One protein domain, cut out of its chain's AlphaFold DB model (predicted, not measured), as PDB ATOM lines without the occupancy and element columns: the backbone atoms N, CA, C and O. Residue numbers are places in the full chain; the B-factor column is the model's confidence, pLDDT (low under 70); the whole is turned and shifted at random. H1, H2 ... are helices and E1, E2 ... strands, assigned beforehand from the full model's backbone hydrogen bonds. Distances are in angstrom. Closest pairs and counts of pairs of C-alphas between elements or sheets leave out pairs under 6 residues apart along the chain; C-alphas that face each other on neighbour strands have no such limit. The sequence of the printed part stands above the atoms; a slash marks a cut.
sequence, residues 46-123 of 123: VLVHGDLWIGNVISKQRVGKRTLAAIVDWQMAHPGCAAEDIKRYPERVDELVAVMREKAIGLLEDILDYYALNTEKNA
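This is residues 46 to 123 of the 123 residues of an uncharacterized protein of Toxocara canis (UniProt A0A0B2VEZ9). A small body sits at one end of a long helix, H2, whose residues 105 to 122 stick out as an arm. In the body the hairpin E2 E3 packs by E3 on H2's first part, while short E1 and E4 pair separately. The printed part has 78 residues, with four named strands and two named helices in the order E1 E2 E3 E4 H1 H2; the class is mixed, helices and strands, and both sheets of two strands are antiparallel. The whole is loose, radius of gyration of the C-alphas 15.5 A, spanning 55 by 30 by 19 A.

Start at E1, residues 46 to 48, antiparallel to E4, residues 78 to 80: N 46 and O 80 are 3.0 A apart. In the hairpin of E2, residues 57 to 62, and E3, residues 65 to 71, directions differ by 149 degrees; find N 60 and O 67 at 2.8 A. The closest C-alphas of E3 and H2, residues 93 to 122, are Leu 68 and Glu 95, 6.5 A. H1, residues 83 to 86, is close but not clearly touching H2: the closest C-alphas, Ile 86 and Val 93, are 6.1 A apart. E2 and H2 are apart. In H2, 24 of 26 O i to N i+4 pairs are within hydrogen-bond range; H1 is too short for one.

Find C-alpha 46 at (238.101, 273.049, 440.141). E2 runs 16.2 A, E3 17.9 A. From C-alpha 93 at (246.865, 278.593, 430.523), H2 runs 43.4 A to C-alpha 122 at (243.971, 248.122, 461.333).

The printed part has no cut and no long link. Look for pLDDT under 70 at residues 107 and 120 to 123.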
ATOM      1  N   VAL A  46     236.802 273.592 440.536       83.31
ATOM      2  CA  VAL A  46     238.101 273.049 440.141       83.31
ATOM      3  C   VAL A  46     239.086 273.197 441.290       83.31
ATOM      4  O   VAL A  46     238.882 274.015 442.189       83.31
ATOM      5  N   LEU A  47     240.167 272.421 441.262       85.75
ATOM      6  CA  LEU A  47     241.288 272.651 442.164       85.75
ATOM      7  C   LEU A  47     241.962 273.975 441.792       85.75
ATOM      8  O   LEU A  47     242.465 274.123 440.678       85.75
ATOM      9  N   VAL A  48     241.969 274.908 442.734       87.12
ATOM     10  CA  VAL A  48     242.649 276.201 442.650       87.12
ATOM     11  C   VAL A  48     243.879 276.148 443.552       87.12
ATOM     12  O   VAL A  48     243.814 275.613 444.655       87.12
ATOM     13  N   HIS A  49     245.008 276.686 443.090       91.00
ATOM     14  CA  HIS A  49     246.236 276.828 443.873       91.00
ATOM     15  C   HIS A  49     246.085 277.882 444.980       91.00
ATOM     16  O   HIS A  49     246.643 277.743 446.065       91.00
ATOM     17  N   GLY A  50     245.351 278.963 444.702       88.19
ATOM     18  CA  GLY A  50     244.985 280.010 445.664       88.19
ATOM     19  C   GLY A  50     246.039 281.107 445.813       88.19
ATOM     20  O   GLY A  50     245.694 282.282 445.938       88.19
ATOM     21  N   ASP A  51     247.321 280.758 445.677       91.00
ATOM     22  CA  ASP A  51     248.441 281.713 445.715       91.00
ATOM     23  C   ASP A  51     249.398 281.602 444.507       91.00
ATOM     24  O   ASP A  51     250.610 281.439 444.639       91.00
ATOM     25  N   LEU A  52     248.862 281.614 443.282       89.19
ATOM     26  CA  LEU A  52     249.663 281.427 442.063       89.19
ATOM     27  C   LEU A  52     250.355 282.718 441.578       89.19
ATOM     28  O   LEU A  52     250.062 283.237 440.501       89.19
ATOM     29  N   TRP A  53     251.285 283.268 442.354       87.25
ATOM     30  CA  TRP A  53     252.133 284.396 441.937       87.25
ATOM     31  C   TRP A  53     253.513 283.924 441.446       87.25
ATOM     32  O   TRP A  53     253.853 282.749 441.541       87.25
ATOM     33  N   ILE A  54     254.318 284.826 440.869       85.88
ATOM     34  CA  ILE A  54     255.566 284.453 440.171       85.88
ATOM     35  C   ILE A  54     256.593 283.747 441.068       85.88
ATOM     36  O   ILE A  54     257.366 282.936 440.566       85.88
ATOM     37  N   GLY A  55     256.570 284.000 442.382       87.50
ATOM     38  CA  GLY A  55     257.412 283.300 443.358       87.50
ATOM     39  C   GLY A  55     257.131 281.797 443.444       87.50
ATOM     40  O   GLY A  55     258.050 281.021 443.688       87.50
ATOM     41  N   ASN A  56     255.898 281.388 443.136       92.12
ATOM     42  CA  ASN A  56     255.430 280.003 443.195       92.12
ATOM     43  C   ASN A  56     255.464 279.298 441.825       92.12
ATOM     44  O   ASN A  56     255.063 278.140 441.695       92.12
ATOM     45  N   VAL A  57     255.978 279.975 440.790       90.62
ATOM     46  CA  VAL A  57     256.059 279.475 439.412       90.62
ATOM     47  C   VAL A  57     257.523 279.286 439.012       90.62
ATOM     48  O   VAL A  57     258.221 280.223 438.619       90.62
ATOM     49  N   ILE A  58     257.998 278.043 439.037       90.81
ATOM     50  CA  ILE A  58     259.367 277.707 438.640       90.81
ATOM     51  C   ILE A  58     259.408 277.529 437.126       90.81
ATOM     52  O   ILE A  58     258.712 276.689 436.556       90.81
ATOM     53  N   SER A  59     260.259 278.307 436.462       88.56
ATOM     54  CA  SER A  59     260.469 278.220 435.017       88.56
ATOM     55  C   SER A  59     261.851 277.664 434.694       88.56
ATOM     56  O   SER A  59     262.846 278.037 435.313       88.56
ATOM     57  N   LYS A  60     261.936 276.817 433.669       88.69
ATOM     58  CA  LYS A  60     263.203 276.347 433.106       88.69
ATOM     59  C   LYS A  60     263.519 277.159 431.860       88.69
ATOM     60  O   LYS A  60     262.673 277.321 430.984       88.69
ATOM     61  N   GLN A  61     264.745 277.664 431.771       84.50
ATOM     62  CA  GLN A  61     265.214 278.379 430.590       84.50
ATOM     63  C   GLN A  61     266.158 277.488 429.785       84.50
ATOM     64  O   GLN A  61     267.145 276.971 430.307       84.50
ATOM     65  N   ARG A  62     265.848 277.294 428.501       78.19
ATOM     66  CA  ARG A  62     266.733 276.661 427.519       78.19
ATOM     67  C   ARG A  62     266.723 277.505 426.256       78.19
ATOM     68  O   ARG A  62     265.650 277.766 425.737       78.19
ATOM     69  N   VAL A  63     267.910 277.941 425.821       76.56
ATOM     70  CA  VAL A  63     268.204 278.698 424.582       76.56
ATOM     71  C   VAL A  63     266.986 279.436 424.005       76.56
ATOM     72  O   VAL A  63     266.258 278.908 423.171       76.56
ATOM     73  N   GLY A  64     266.737 280.656 424.489       75.81
ATOM     74  CA  GLY A  64     265.674 281.531 423.978       75.81
ATOM     75  C   GLY A  64     264.237 281.159 424.369       75.81
ATOM     76  O   GLY A  64     263.348 281.985 424.189       75.81
ATOM     77  N   LYS A  65     263.992 279.980 424.957       78.00
ATOM     78  CA  LYS A  65     262.663 279.544 425.409       78.00
ATOM     79  C   LYS A  65     262.614 279.385 426.929       78.00
ATOM     80  O   LYS A  65     263.469 278.739 427.542       78.00
ATOM     81  N   ARG A  66     261.591 279.976 427.544       81.06
ATOM     82  CA  ARG A  66     261.232 279.780 428.952       81.06
ATOM     83  C   ARG A  66     259.995 278.887 428.991       81.06
ATOM     84  O   ARG A  66     258.993 279.240 428.387       81.06
ATOM     85  N   THR A  67     260.082 277.741 429.656       85.50
ATOM     86  CA  THR A  67     258.962 276.799 429.826       85.50
ATOM     87  C   THR A  67     258.638 276.647 431.302       85.50
ATOM     88  O   THR A  67     259.544 276.717 432.141       85.50
ATOM     89  N   LEU A  68     257.370 276.418 431.638       87.44
ATOM     90  CA  LEU A  68     256.989 276.046 432.999       87.44
ATOM     91  C   LEU A  68     257.699 274.749 433.408       87.44
ATOM     92  O   LEU A  68     257.788 273.816 432.614       87.44
ATOM     93  N   ALA A  69     258.250 274.713 434.620       88.25
ATOM     94  CA  ALA A  69     258.919 273.537 435.167       88.25
ATOM     95  C   ALA A  69     258.174 272.963 436.370       88.25
ATOM     96  O   ALA A  69     258.085 271.748 436.490       88.25
ATOM     97  N   ALA A  70     257.656 273.820 437.252       88.19
ATOM     98  CA  ALA A  70     256.849 273.398 438.389       88.19
ATOM     99  C   ALA A  70     256.004 274.551 438.942       88.19
ATOM    100  O   ALA A  70     256.352 275.723 438.782       88.19
ATOM    101  N   ILE A  71     254.935 274.181 439.645       90.19
ATOM    102  CA  ILE A  71     254.171 275.041 440.551       90.19
ATOM    103  C   ILE A  71     254.373 274.487 441.965       90.19
ATOM    104  O   ILE A  71     254.275 273.269 442.170       90.19
ATOM    105  N   VAL A  72     254.699 275.357 442.915       91.31
ATOM    106  CA  VAL A  72     255.040 275.003 444.302       91.31
ATOM    107  C   VAL A  72     254.225 275.832 445.289       91.31
ATOM    108  O   VAL A  72     253.624 276.817 444.892       91.31
ATOM    109  N   ASP A  73     254.275 275.456 446.569       91.69
ATOM    110  CA  ASP A  73     253.572 276.136 447.667       91.69
ATOM    111  C   ASP A  73     252.033 276.025 447.613       91.69
ATOM    112  O   ASP A  73     251.285 276.998 447.579       91.69
ATOM    113  N   TRP A  74     251.560 274.779 447.648       89.38
ATOM    114  CA  TRP A  74     250.147 274.402 447.528       89.38
ATOM    115  C   TRP A  74     249.337 274.544 448.830       89.38
ATOM    116  O   TRP A  74     248.217 274.044 448.912       89.38
ATOM    117  N   GLN A  75     249.872 275.190 449.869       85.44
ATOM    118  CA  GLN A  75     249.222 275.261 451.188       85.44
ATOM    119  C   GLN A  75     247.884 276.026 451.185       85.44
ATOM    120  O   GLN A  75     247.078 275.855 452.094       85.44
ATOM    121  N   MET A  76     247.643 276.841 450.155       87.19
ATOM    122  CA  MET A  76     246.403 277.598 449.949       87.19
ATOM    123  C   MET A  76     245.441 276.918 448.963       87.19
ATOM    124  O   MET A  76     244.462 277.541 448.547       87.19
ATOM    125  N   ALA A  77     245.706 275.672 448.558       86.94
ATOM    126  CA  ALA A  77     244.892 274.991 447.562       86.94
ATOM    127  C   ALA A  77     243.478 274.683 448.083       86.94
ATOM    128  O   ALA A  77     243.307 274.214 449.209       86.94
ATOM    129  N   HIS A  78     242.458 274.938 447.260       84.19
ATOM    130  CA  HIS A  78     241.051 274.789 447.639       84.19
ATOM    131  C   HIS A  78     240.144 274.557 446.413       84.19
ATOM    132  O   HIS A  78     240.567 274.791 445.276       84.19
ATOM    133  N   PRO A  79     238.899 274.083 446.605       82.44
ATOM    134  CA  PRO A  79     237.887 274.083 445.552       82.44
ATOM    135  C   PRO A  79     237.476 275.520 445.225       82.44
ATOM    136  O   PRO A  79     237.041 276.251 446.109       82.44
ATOM    137  N   GLY A  80     237.577 275.920 443.962       80.38
ATOM    138  CA  GLY A  80     237.250 277.283 443.552       80.38
ATOM    139  C   GLY A  80     237.002 277.410 442.057       80.38
ATOM    140  O   GLY A  80     236.609 276.454 441.381       80.38
ATOM    141  N   CYS A  81     237.227 278.611 441.529       81.19
ATOM    142  CA  CYS A  81     237.077 278.917 440.112       81.19
ATOM    143  C   CYS A  81     238.439 279.003 439.408       81.19
ATOM    144  O   CYS A  81     239.336 279.717 439.849       81.19
ATOM    145  N   ALA A  82     238.572 278.379 438.231       80.50
ATOM    146  CA  ALA A  82     239.805 278.406 437.429       80.50
ATOM    147  C   ALA A  82     240.315 279.834 437.132       80.50
ATOM    148  O   ALA A  82     241.515 280.060 436.966       80.50
ATOM    149  N   ALA A  83     239.404 280.814 437.081       79.75
ATOM    150  CA  ALA A  83     239.729 282.218 436.847       79.75
ATOM    151  C   ALA A  83     240.641 282.822 437.931       79.75
ATOM    152  O   ALA A  83     241.351 283.789 437.655       79.75
ATOM    153  N   GLU A  84     240.640 282.271 439.145       82.94
ATOM    154  CA  GLU A  84     241.452 282.758 440.262       82.94
ATOM    155  C   GLU A  84     242.951 282.658 439.970       82.94
ATOM    156  O   GLU A  84     243.700 283.599 440.246       82.94
ATOM    157  N   ASP A  85     243.367 281.575 439.319       85.00
ATOM    158  CA  ASP A  85     244.754 281.325 438.943       85.00
ATOM    159  C   ASP A  85     245.070 281.798 437.522       85.00
ATOM    160  O   ASP A  85     246.085 282.460 437.292       85.00
ATOM    161  N   ILE A  86     244.176 281.526 436.565       82.88
ATOM    162  CA  ILE A  86     244.411 281.790 435.137       82.88
ATOM    163  C   ILE A  86     244.571 283.285 434.841       82.88
ATOM    164  O   ILE A  86     245.387 283.653 433.994       82.88
ATOM    165  N   LYS A  87     243.859 284.168 435.558       80.88
ATOM    166  CA  LYS A  87     243.932 285.625 435.333       80.88
ATOM    167  C   LYS A  87     245.348 286.197 435.458       80.88
ATOM    168  O   LYS A  87     245.604 287.293 434.973       80.88
ATOM    169  N   ARG A  88     246.247 285.485 436.144       78.00
ATOM    170  CA  ARG A  88     247.624 285.922 436.393       78.00
ATOM    171  C   ARG A  88     248.556 285.621 435.213       78.00
ATOM    172  O   ARG A  88     249.551 286.322 435.071       78.00
ATOM    173  N   TYR A  89     248.221 284.638 434.370       82.12
ATOM    174  CA  TYR A  89     249.020 284.220 433.207       82.12
ATOM    175  C   TYR A  89     248.128 283.750 432.040       82.12
ATOM    176  O   TYR A  89     248.145 282.566 431.673       82.12
ATOM    177  N   PRO A  90     247.324 284.648 431.446       80.19
ATOM    178  CA  PRO A  90     246.386 284.293 430.378       80.19
ATOM    179  C   PRO A  90     247.067 283.721 429.124       80.19
ATOM    180  O   PRO A  90     246.444 283.001 428.355       80.19
ATOM    181  N   GLU A  91     248.350 283.999 428.908       85.75
ATOM    182  CA  GLU A  91     249.141 283.479 427.792       85.75
ATOM    183  C   GLU A  91     249.753 282.090 428.048       85.75
ATOM    184  O   GLU A  91     250.363 281.514 427.150       85.75
ATOM    185  N   ARG A  92     249.607 281.541 429.264       82.75
ATOM    186  CA  ARG A  92     250.231 280.270 429.686       82.75
ATOM    187  C   ARG A  92     249.239 279.255 430.250       82.75
ATOM    188  O   ARG A  92     249.657 278.322 430.933       82.75
ATOM    189  N   VAL A  93     247.946 279.431 429.972       84.19
ATOM    190  CA  VAL A  93     246.865 278.593 430.523       84.19
ATOM    191  C   VAL A  93     247.131 277.111 430.301       84.19
ATOM    192  O   VAL A  93     247.078 276.343 431.255       84.19
ATOM    193  N   ASP A  94     247.493 276.720 429.080       85.19
ATOM    194  CA  ASP A  94     247.709 275.312 428.743       85.19
ATOM    195  C   ASP A  94     248.862 274.689 429.548       85.19
ATOM    196  O   ASP A  94     248.739 273.572 430.051       85.19
ATOM    197  N   GLU A  95     249.969 275.423 429.729       84.31
ATOM    198  CA  GLU A  95     251.105 274.966 430.542       84.31
ATOM    199  C   GLU A  95     250.710 274.825 432.017       84.31
ATOM    200  O   GLU A  95     251.044 273.826 432.657       84.31
ATOM    201  N   LEU A  96     249.990 275.815 432.555       82.25
ATOM    202  CA  LEU A  96     249.548 275.822 433.949       82.25
ATOM    203  C   LEU A  96     248.578 274.678 434.238       82.25
ATOM    204  O   LEU A  96     248.787 273.932 435.192       82.25
ATOM    205  N   VAL A  97     247.566 274.497 433.387       82.38
ATOM    206  CA  VAL A  97     246.572 273.426 433.520       82.38
ATOM    207  C   VAL A  97     247.241 272.052 433.469       82.38
ATOM    208  O   VAL A  97     246.884 271.174 434.254       82.38
ATOM    209  N   ALA A  98     248.241 271.859 432.602       83.31
ATOM    210  CA  ALA A  98     248.976 270.599 432.524       83.31
ATOM    211  C   ALA A  98     249.716 270.271 433.835       83.31
ATOM    212  O   ALA A  98     249.566 269.167 434.360       83.31
ATOM    213  N   VAL A  99     250.459 271.232 434.398       82.31
ATOM    214  CA  VAL A  99     251.199 271.027 435.658       82.31
ATOM    215  C   VAL A  99     250.254 270.864 436.849       82.31
ATOM    216  O   VAL A  99     250.489 270.013 437.706       82.31
ATOM    217  N   MET A 100     249.164 271.634 436.899       80.38
ATOM    218  CA  MET A 100     248.144 271.487 437.941       80.38
ATOM    219  C   MET A 100     247.504 270.100 437.913       80.38
ATOM    220  O   MET A 100     247.333 269.481 438.960       80.38
ATOM    221  N   ARG A 101     247.201 269.585 436.717       80.94
ATOM    222  CA  ARG A 101     246.653 268.240 436.539       80.94
ATOM    223  C   ARG A 101     247.610 267.164 437.043       80.94
ATOM    224  O   ARG A 101     247.173 266.269 437.757       80.94
ATOM    225  N   GLU A 102     248.892 267.251 436.693       78.38
ATOM    226  CA  GLU A 102     249.916 266.303 437.153       78.38
ATOM    227  C   GLU A 102     250.020 266.289 438.686       78.38
ATOM    228  O   GLU A 102     250.012 265.224 439.299       78.38
ATOM    229  N   LYS A 103     250.039 267.468 439.321       73.81
ATOM    230  CA  LYS A 103     250.098 267.584 440.786       73.81
ATOM    231  C   LYS A 103     248.837 267.089 441.486       73.81
ATOM    232  O   LYS A 103     248.954 266.422 442.508       73.81
ATOM    233  N   ALA A 104     247.660 267.374 440.932       72.31
ATOM    234  CA  ALA A 104     246.401 266.869 441.468       72.31
ATOM    235  C   ALA A 104     246.354 265.336 441.438       72.31
ATOM    236  O   ALA A 104     245.961 264.723 442.424       72.31
ATOM    237  N   ILE A 105     246.788 264.721 440.331       74.25
ATOM    238  CA  ILE A 105     246.855 263.259 440.203       74.25
ATOM    239  C   ILE A 105     247.814 262.676 441.244       74.25
ATOM    240  O   ILE A 105     247.393 261.809 442.001       74.25
ATOM    241  N   GLY A 106     249.040 263.200 441.348       71.31
ATOM    242  CA  GLY A 106     250.017 262.695 442.318       71.31
ATOM    243  C   GLY A 106     249.542 262.807 443.772       71.31
ATOM    244  O   GLY A 106     249.691 261.868 444.540       71.31
ATOM    245  N   LEU A 107     248.880 263.910 444.144       69.94
ATOM    246  CA  LEU A 107     248.312 264.055 445.490       69.94
ATOM    247  C   LEU A 107     247.196 263.034 445.764       69.94
ATOM    248  O   LEU A 107     247.086 262.525 446.876       69.94
ATOM    249  N   LEU A 108     246.351 262.745 444.769       72.75
ATOM    250  CA  LEU A 108     245.309 261.727 444.901       72.75
ATOM    251  C   LEU A 108     245.913 260.327 445.048       72.75
ATOM    252  O   LEU A 108     245.438 259.563 445.882       72.75
ATOM    253  N   GLU A 109     246.954 260.010 444.277       75.44
ATOM    254  CA  GLU A 109     247.714 258.760 444.404       75.44
ATOM    255  C   GLU A 109     248.310 258.628 445.813       75.44
ATOM    256  O   GLU A 109     248.037 257.642 446.493       75.44
ATOM    257  N   ASP A 110     248.985 259.667 446.314       73.56
ATOM    258  CA  ASP A 110     249.561 259.687 447.664       73.56
ATOM    259  C   ASP A 110     248.499 259.484 448.765       73.56
ATOM    260  O   ASP A 110     248.733 258.774 449.746       73.56
ATOM    261  N   ILE A 111     247.312 260.093 448.622       71.38
ATOM    262  CA  ILE A 111     246.194 259.922 449.567       71.38
ATOM    263  C   ILE A 111     245.680 258.479 449.549       71.38
ATOM    264  O   ILE A 111     245.414 257.910 450.612       71.38
ATOM    265  N   LEU A 112     245.516 257.893 448.360       73.94
ATOM    266  CA  LEU A 112     245.055 256.515 448.204       73.94
ATOM    267  C   LEU A 112     246.067 255.527 448.789       73.94
ATOM    268  O   LEU A 112     245.672 254.638 449.544       73.94
ATOM    269  N   ASP A 113     247.356 255.730 448.521       79.94
ATOM    270  CA  ASP A 113     248.444 254.916 449.064       79.94
ATOM    271  C   ASP A 113     248.522 255.037 450.589       79.94
ATOM    272  O   ASP A 113     248.582 254.031 451.301       79.94
ATOM    273  N   TYR A 114     248.442 256.261 451.122       76.19
ATOM    274  CA  TYR A 114     248.376 256.491 452.564       76.19
ATOM    275  C   TYR A 114     247.187 255.760 453.192       76.19
ATOM    276  O   TYR A 114     247.332 255.134 454.246       76.19
ATOM    277  N   TYR A 115     246.009 255.834 452.572       76.50
ATOM    278  CA  TYR A 115     244.822 255.161 453.084       76.50
ATOM    279  C   TYR A 115     244.999 253.639 453.074       76.50
ATOM    280  O   TYR A 115     244.797 253.015 454.115       76.50
ATOM    281  N   ALA A 116     245.466 253.060 451.963       78.56
ATOM    282  CA  ALA A 116     245.709 251.624 451.824       78.56
ATOM    283  C   ALA A 116     246.673 251.093 452.901       78.56
ATOM    284  O   ALA A 116     246.336 250.156 453.633       78.56
ATOM    285  N   LEU A 117     247.818 251.765 453.084       83.38
ATOM    286  CA  LEU A 117     248.833 251.412 454.084       83.38
ATOM    287  C   LEU A 117     248.315 251.460 455.529       83.38
ATOM    288  O   LEU A 117     248.855 250.786 456.409       83.38
ATOM    289  N   ASN A 118     247.297 252.279 455.803       78.88
ATOM    290  CA  ASN A 118     246.737 252.439 457.143       78.88
ATOM    291  C   ASN A 118     245.459 251.626 457.371       78.88
ATOM    292  O   ASN A 118     245.139 251.335 458.524       78.88
ATOM    293  N   THR A 119     244.753 251.200 456.326       71.69
ATOM    294  CA  THR A 119     243.695 250.190 456.453       71.69
ATOM    295  C   THR A 119     244.260 248.788 456.653       71.69
ATOM    296  O   THR A 119     243.697 248.033 457.436       71.69
ATOM    297  N   GLU A 120     245.408 248.457 456.052       59.69
ATOM    298  CA  GLU A 120     246.090 247.171 456.279       59.69
ATOM    299  C   GLU A 120     246.676 247.036 457.694       59.69
ATOM    300  O   GLU A 120     246.804 245.934 458.210       59.69
ATOM    301  N   LYS A 121     247.004 248.152 458.359       57.00
ATOM    302  CA  LYS A 121     247.490 248.152 459.752       57.00
ATOM    303  C   LYS A 121     246.393 247.977 460.806       57.00
ATOM    304  O   LYS A 121     246.723 247.740 461.965       57.00
ATOM    305  N   ASN A 122     245.127 248.152 460.428       48.25
ATOM    306  CA  ASN A 122     243.971 248.122 461.333       48.25
ATOM    307  C   ASN A 122     242.999 246.959 461.034       48.25
ATOM    308  O   ASN A 122     241.887 246.955 461.569       48.25
ATOM    309  N   ALA A 123     243.403 246.004 460.189       51.06
ATOM    310  CA  ALA A 123     242.702 244.752 459.892       51.06
ATOM    311  C   ALA A 123     243.435 243.565 460.535       51.06
ATOM    312  O   ALA A 123     242.739 242.612 460.953       51.06
TER     313      ALA A 123